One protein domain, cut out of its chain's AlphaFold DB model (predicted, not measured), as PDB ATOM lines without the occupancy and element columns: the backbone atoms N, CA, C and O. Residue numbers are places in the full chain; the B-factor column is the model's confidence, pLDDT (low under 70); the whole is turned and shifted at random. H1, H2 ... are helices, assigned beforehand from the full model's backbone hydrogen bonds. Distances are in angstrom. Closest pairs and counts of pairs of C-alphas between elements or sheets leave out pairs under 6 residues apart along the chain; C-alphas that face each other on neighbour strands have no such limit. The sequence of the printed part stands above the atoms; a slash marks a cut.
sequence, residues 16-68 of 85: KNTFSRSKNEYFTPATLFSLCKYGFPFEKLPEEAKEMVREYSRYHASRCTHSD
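What this domain is: This is residues 16 to 68 of the 85 residues of an uncharacterized protein of Nitrosopumilaceae archaeon (UniProt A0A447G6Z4). Two helices cross almost at a right angle, the short H1 over the longer H2, with a looped stretch, residues 16 to 28, reaching away before H1 and a free end, residues 61 to 68, sticking out past the crossing. The printed part has 53 residues with two named helices, H1 then H2, and no named strand; the class is all helix, though under half of the residues are in named elements. It is elongated, 39 by 21 by 18 A, and only just loose, close to compact, with a radius of gyration of the C-alphas of 12.0 A.

How they stand to each other: H1, residues 29 to 37, touches H2, residues 47 to 63; their closest C-alphas, of Phe 33 and Val 53, are 5.1 A apart. Their lines are about perpendicular, at 89 degrees. In H1 and H2 every O i to N i+4 pair is within hydrogen-bond range.

Where its parts are: H1 begins at C-alpha 29 (21.137, 14.480, -33.336) and is 12.1 A long. H2 is 24.6 A long and ends at C-alpha 63 (32.016, 4.277, -31.689).

The domain as a whole: The C-alphas farthest apart, of Arg 21 and Thr 65, are 38.7 A apart. The printed part has no cut, and the link from H1 to H2 is short. Residues 64 to 68 have pLDDT under 70.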
ATOM      1  N   LYS A  16      13.237  21.510 -32.714       86.38
ATOM      2  CA  LYS A  16      11.938  21.502 -33.399       86.38
ATOM      3  C   LYS A  16      12.132  21.450 -34.917       86.38
ATOM      4  O   LYS A  16      12.907  22.235 -35.456       86.38
ATOM      5  N   ASN A  17      11.396  20.576 -35.605       83.50
ATOM      6  CA  ASN A  17      11.394  20.570 -37.063       83.50
ATOM      7  C   ASN A  17      10.655  21.816 -37.576       83.50
ATOM      8  O   ASN A  17       9.441  21.937 -37.425       83.50
ATOM      9  N   THR A  18      11.392  22.749 -38.175       80.00
ATOM     10  CA  THR A  18      10.846  23.986 -38.750       80.00
ATOM     11  C   THR A  18      10.367  23.835 -40.195       80.00
ATOM     12  O   THR A  18       9.684  24.726 -40.690       80.00
ATOM     13  N   PHE A  19      10.676  22.720 -40.864       75.75
ATOM     14  CA  PHE A  19      10.188  22.403 -42.212       75.75
ATOM     15  C   PHE A  19       8.777  21.802 -42.198       75.75
ATOM     16  O   PHE A  19       8.083  21.815 -43.213       75.75
ATOM     17  N   SER A  20       8.342  21.276 -41.052       82.56
ATOM     18  CA  SER A  20       7.024  20.673 -40.879       82.56
ATOM     19  C   SER A  20       6.030  21.653 -40.263       82.56
ATOM     20  O   SER A  20       6.370  22.483 -39.419       82.56
ATOM     21  N   ARG A  21       4.753  21.525 -40.643       84.81
ATOM     22  CA  ARG A  21       3.642  22.229 -39.970       84.81
ATOM     23  C   ARG A  21       3.228  21.536 -38.666       84.81
ATOM     24  O   ARG A  21       2.444  22.101 -37.902       84.81
ATOM     25  N   SER A  22       3.733  20.327 -38.414       84.38
ATOM     26  CA  SER A  22       3.471  19.571 -37.192       84.38
ATOM     27  C   SER A  22       4.086  20.267 -35.977       84.38
ATOM     28  O   SER A  22       5.230  20.717 -35.994       84.38
ATOM     29  N   LYS A  23       3.322  20.368 -34.884       81.56
ATOM     30  CA  LYS A  23       3.780  21.048 -33.657       81.56
ATOM     31  C   LYS A  23       4.670  20.167 -32.781       81.56
ATOM     32  O   LYS A  23       5.335  20.680 -31.884       81.56
ATOM     33  N   ASN A  24       4.654  18.871 -33.046       86.38
ATOM     34  CA  ASN A  24       5.191  17.796 -32.224       86.38
ATOM     35  C   ASN A  24       6.277  16.997 -32.961       86.38
ATOM     36  O   ASN A  24       6.640  15.907 -32.532       86.38
ATOM     37  N   GLU A  25       6.799  17.545 -34.058       85.81
ATOM     38  CA  GLU A  25       7.899  16.960 -34.807       85.81
ATOM     39  C   GLU A  25       9.224  17.625 -34.432       85.81
ATOM     40  O   GLU A  25       9.357  18.855 -34.418       85.81
ATOM     41  N   TYR A  26      10.207  16.792 -34.110       88.62
ATOM     42  CA  TYR A  26      11.514  17.212 -33.630       88.62
ATOM     43  C   TYR A  26      12.600  16.372 -34.290       88.62
ATOM     44  O   TYR A  26      12.432  15.177 -34.522       88.62
ATOM     45  N   PHE A  27      13.737  16.997 -34.545       89.50
ATOM     46  CA  PHE A  27      14.944  16.336 -34.977       89.50
ATOM     47  C   PHE A  27      15.806  15.943 -33.784       89.50
ATOM     48  O   PHE A  27      16.102  16.760 -32.908       89.50
ATOM     49  N   THR A  28      16.252  14.690 -33.793       91.06
ATOM     50  CA  THR A  28      17.310  14.210 -32.903       91.06
ATOM     51  C   THR A  28      18.683  14.417 -33.557       91.06
ATOM     52  O   THR A  28      18.756  14.536 -34.786       91.06
ATOM     53  N   PRO A  29      19.787  14.403 -32.790       89.69
ATOM     54  CA  PRO A  29      21.137  14.480 -33.336       89.69
ATOM     55  C   PRO A  29      21.411  13.378 -34.367       89.69
ATOM     56  O   PRO A  29      21.934  13.666 -35.439       89.69
ATOM     57  N   ALA A  30      20.959  12.147 -34.101       88.25
ATOM     58  CA  ALA A  30      21.076  11.023 -35.030       88.25
ATOM     59  C   ALA A  30      20.310  11.261 -36.343       88.25
ATOM     60  O   ALA A  30      20.806  10.950 -37.429       88.25
ATOM     61  N   THR A  31      19.109  11.844 -36.254       90.06
ATOM     62  CA  THR A  31      18.292  12.187 -37.427       90.06
ATOM     63  C   THR A  31      18.963  13.272 -38.264       90.06
ATOM     64  O   THR A  31      19.077  13.105 -39.473       90.06
ATOM     65  N   LEU A  32      19.452  14.355 -37.645       90.38
ATOM     66  CA  LEU A  32      20.150  15.429 -38.365       90.38
ATOM     67  C   LEU A  32      21.441  14.933 -39.010       90.38
ATOM     68  O   LEU A  32      21.708  15.241 -40.166       90.38
ATOM     69  N   PHE A  33      22.215  14.129 -38.281       89.31
ATOM     70  CA  PHE A  33      23.421  13.495 -38.795       89.31
ATOM     71  C   PHE A  33      23.117  12.645 -40.032       89.31
ATOM     72  O   PHE A  33      23.770  12.803 -41.060       89.31
ATOM     73  N   SER A  34      22.082  11.801 -39.972       87.44
ATOM     74  CA  SER A  34      21.662  10.972 -41.109       87.44
ATOM     75  C   SER A  34      21.191  11.821 -42.291       87.44
ATOM     76  O   SER A  34      21.589  11.561 -43.421       87.44
ATOM     77  N   LEU A  35      20.397  12.869 -42.045       88.19
ATOM     78  CA  LEU A  35      19.959  13.800 -43.090       88.19
ATOM     79  C   LEU A  35      21.156  14.424 -43.815       88.19
ATOM     80  O   LEU A  35      21.203  14.403 -45.043       88.19
ATOM     81  N   CYS A  36      22.145  14.926 -43.070       88.62
ATOM     82  CA  CYS A  36      23.367  15.475 -43.652       88.62
ATOM     83  C   CYS A  36      24.187  14.419 -44.399       88.62
ATOM     84  O   CYS A  36      24.671  14.693 -45.494       88.62
ATOM     85  N   LYS A  37      24.301  13.202 -43.852       86.38
ATOM     86  CA  LYS A  37      25.008  12.085 -44.497       86.38
ATOM     87  C   LYS A  37      24.424  11.737 -45.868       86.38
ATOM     88  O   LYS A  37      25.176  11.392 -46.771       86.38
ATOM     89  N   TYR A  38      23.105  11.839 -46.028       85.19
ATOM     90  CA  TYR A  38      22.402  11.502 -47.269       85.19
ATOM     91  C   TYR A  38      22.130  12.707 -48.186       85.19
ATOM     92  O   TYR A  38      21.312  12.611 -49.097       85.19
ATOM     93  N   GLY A  39      22.826  13.832 -47.979       83.56
ATOM     94  CA  GLY A  39      22.847  14.947 -48.932       83.56
ATOM     95  C   GLY A  39      22.053  16.187 -48.525       83.56
ATOM     96  O   GLY A  39      21.990  17.141 -49.298       83.56
ATOM     97  N   PHE A  40      21.473  16.239 -47.318       86.88
ATOM     98  CA  PHE A  40      20.905  17.495 -46.830       86.88
ATOM     99  C   PHE A  40      22.027  18.519 -46.571       86.88
ATOM    100  O   PHE A  40      22.982  18.215 -45.848       86.88
ATOM    101  N   PRO A  41      21.928  19.749 -47.103       87.31
ATOM    102  CA  PRO A  41      22.995  20.734 -46.991       87.31
ATOM    103  C   PRO A  41      23.166  21.203 -45.543       87.31
ATOM    104  O   PRO A  41      22.327  21.931 -45.005       87.31
ATOM    105  N   PHE A  42      24.294  20.828 -44.937       87.38
ATOM    106  CA  PHE A  42      24.669  21.209 -43.572       87.38
ATOM    107  C   PHE A  42      24.615  22.728 -43.356       87.38
ATOM    108  O   PHE A  42      24.133  23.188 -42.324       87.38
ATOM    109  N   GLU A  43      25.014  23.523 -44.354       88.19
ATOM    110  CA  GLU A  43      25.029  24.983 -44.235       88.19
ATOM    111  C   GLU A  43      23.649  25.623 -44.075       88.19
ATOM    112  O   GLU A  43      23.547  26.705 -43.497       88.19
ATOM    113  N   LYS A  44      22.586  24.936 -44.514       86.12
ATOM    114  CA  LYS A  44      21.201  25.403 -44.362       86.12
ATOM    115  C   LYS A  44      20.605  25.081 -42.989       86.12
ATOM    116  O   LYS A  44      19.473  25.479 -42.717       86.12
ATOM    117  N   LEU A  45      21.321  24.346 -42.135       86.50
ATOM    118  CA  LEU A  45      20.875  24.076 -40.773       86.50
ATOM    119  C   LEU A  45      21.026  25.323 -39.882       86.50
ATOM    120  O   LEU A  45      21.966  26.097 -40.059       86.50
ATOM    121  N   PRO A  46      20.142  25.521 -38.889       89.00
ATOM    122  CA  PRO A  46      20.366  26.525 -37.852       89.00
ATOM    123  C   PRO A  46      21.603  26.172 -37.011       89.00
ATOM    124  O   PRO A  46      21.955  25.000 -36.887       89.00
ATOM    125  N   GLU A  47      22.232  27.172 -36.389       89.31
ATOM    126  CA  GLU A  47      23.514  27.003 -35.680       89.31
ATOM    127  C   GLU A  47      23.469  25.913 -34.595       89.31
ATOM    128  O   GLU A  47      24.359  25.073 -34.506       89.31
ATOM    129  N   GLU A  48      22.373  25.847 -33.838       88.50
ATOM    130  CA  GLU A  48      22.165  24.806 -32.824       88.50
ATOM    131  C   GLU A  48      22.138  23.395 -33.444       88.50
ATOM    132  O   GLU A  48      22.713  22.452 -32.903       88.50
ATOM    133  N   ALA A  49      21.526  23.236 -34.622       88.62
ATOM    134  CA  ALA A  49      21.496  21.956 -35.329       88.62
ATOM    135  C   ALA A  49      22.867  21.602 -35.914       88.62
ATOM    136  O   ALA A  49      23.255  20.433 -35.878       88.62
ATOM    137  N   LYS A  50      23.618  22.599 -36.401       89.69
ATOM    138  CA  LYS A  50      25.005  22.426 -36.851       89.69
ATOM    139  C   LYS A  50      25.887  21.896 -35.719       89.69
ATOM    140  O   LYS A  50      26.652  20.954 -35.932       89.69
ATOM    141  N   GLU A  51      25.754  22.454 -34.516       91.25
ATOM    142  CA  GLU A  51      26.473  21.990 -33.325       91.25
ATOM    143  C   GLU A  51      26.108  20.541 -32.974       91.25
ATOM    144  O   GLU A  51      27.005  19.707 -32.833       91.25
ATOM    145  N   MET A  52      24.812  20.202 -32.939       90.44
ATOM    146  CA  MET A  52      24.374  18.831 -32.642       90.44
ATOM    147  C   MET A  52      24.893  17.808 -33.658       90.44
ATOM    148  O   MET A  52      25.281  16.708 -33.273       90.44
ATOM    149  N   VAL A  53      24.920  18.148 -34.951       90.69
ATOM    150  CA  VAL A  53      25.471  17.264 -35.991       90.69
ATOM    151  C   VAL A  53      26.974  17.066 -35.802       90.69
ATOM    152  O   VAL A  53      27.445  15.935 -35.897       90.69
ATOM    153  N   ARG A  54      27.733  18.127 -35.491       89.50
ATOM    154  CA  ARG A  54      29.181  18.031 -35.220       89.50
ATOM    155  C   ARG A  54      29.471  17.171 -33.990       89.50
ATOM    156  O   ARG A  54      30.344  16.307 -34.048       89.50
ATOM    157  N   GLU A  55      28.739  17.384 -32.896       89.94
ATOM    158  CA  GLU A  55      28.859  16.597 -31.661       89.94
ATOM    159  C   GLU A  55      28.552  15.118 -31.928       89.94
ATOM    160  O   GLU A  55      29.362  14.240 -31.618       89.94
ATOM    161  N   TYR A  56      27.424  14.843 -32.590       88.31
ATOM    162  CA  TYR A  56      27.021  13.481 -32.916       88.31
ATOM    163  C   TYR A  56      27.971  12.810 -33.909       88.31
ATOM    164  O   TYR A  56      28.229  11.621 -33.777       88.31
ATOM    165  N   SER A  57      28.552  13.552 -34.856       86.62
ATOM    166  CA  SER A  57      29.548  13.010 -35.783       86.62
ATOM    167  C   SER A  57      30.799  12.517 -35.063       86.62
ATOM    168  O   SER A  57      31.284  11.432 -35.368       86.62
ATOM    169  N   ARG A  58      31.297  13.264 -34.068       86.19
ATOM    170  CA  ARG A  58      32.441  12.830 -33.246       86.19
ATOM    171  C   ARG A  58      32.092  11.606 -32.404       86.19
ATOM    172  O   ARG A  58      32.884  10.673 -32.327       86.19
ATOM    173  N   TYR A  59      30.902  11.601 -31.801       86.62
ATOM    174  CA  TYR A  59      30.390  10.454 -31.045       86.62
ATOM    175  C   TYR A  59      30.217   9.206 -31.924       86.62
ATOM    176  O   TYR A  59      30.555   8.101 -31.516       86.62
ATOM    177  N   HIS A  60      29.696   9.370 -33.138       83.69
ATOM    178  CA  HIS A  60      29.526   8.285 -34.095       83.69
ATOM    179  C   HIS A  60      30.887   7.736 -34.541       83.69
ATOM    180  O   HIS A  60      31.103   6.528 -34.482       83.69
ATOM    181  N   ALA A  61      31.830   8.613 -34.902       83.19
ATOM    182  CA  ALA A  61      33.183   8.228 -35.298       83.19
ATOM    183  C   ALA A  61      33.933   7.477 -34.184       83.19
ATOM    184  O   ALA A  61      34.549   6.456 -34.460       83.19
ATOM    185  N   SER A  62      33.825   7.911 -32.921       83.12
ATOM    186  CA  SER A  62      34.494   7.236 -31.795       83.12
ATOM    187  C   SER A  62      33.922   5.855 -31.464       83.12
ATOM    188  O   SER A  62      34.596   5.046 -30.828       83.12
ATOM    189  N   ARG A  63      32.681   5.575 -31.881       79.75
ATOM    190  CA  ARG A  63      32.016   4.277 -31.689       79.75
ATOM    191  C   ARG A  63      32.083   3.366 -32.907       79.75
ATOM    192  O   ARG A  63      31.816   2.173 -32.773       79.75
ATOM    193  N   CYS A  64      32.408   3.905 -34.075       69.94
ATOM    194  CA  CYS A  64      32.626   3.114 -35.272       69.94
ATOM    195  C   CYS A  64      33.997   2.435 -35.201       69.94
ATOM    196  O   CYS A  64      35.027   3.086 -35.091       69.94
ATOM    197  N   THR A  65      34.015   1.111 -35.332       64.88
ATOM    198  CA  THR A  65      35.248   0.324 -35.512       64.88
ATOM    199  C   THR A  65      35.785   0.384 -36.946       64.88
ATOM    200  O   THR A  65      36.845  -0.163 -37.228       64.88
ATOM    201  N   HIS A  66      35.054   1.043 -37.852       58.25
ATOM    202  CA  HIS A  66      35.404   1.251 -39.254       58.25
ATOM    203  C   HIS A  66      35.572   2.751 -39.521       58.25
ATOM    204  O   HIS A  66      34.688   3.545 -39.196       58.25
ATOM    205  N   SER A  67      36.688   3.134 -40.145       55.09
ATOM    206  CA  SER A  67      37.059   4.525 -40.455       55.09
ATOM    207  C   SER A  67      36.115   5.228 -41.444       55.09
ATOM    208  O   SER A  67      36.188   6.440 -41.605       55.09
ATOM    209  N   ASP A  68      35.188   4.494 -42.066       55.31
ATOM    210  CA  ASP A  68      34.166   5.016 -42.990       55.31
ATOM    211  C   ASP A  68      33.035   5.796 -42.279       55.31
ATOM    212  O   ASP A  68      32.069   6.243 -42.903       55.31
TER     213      ASP A  68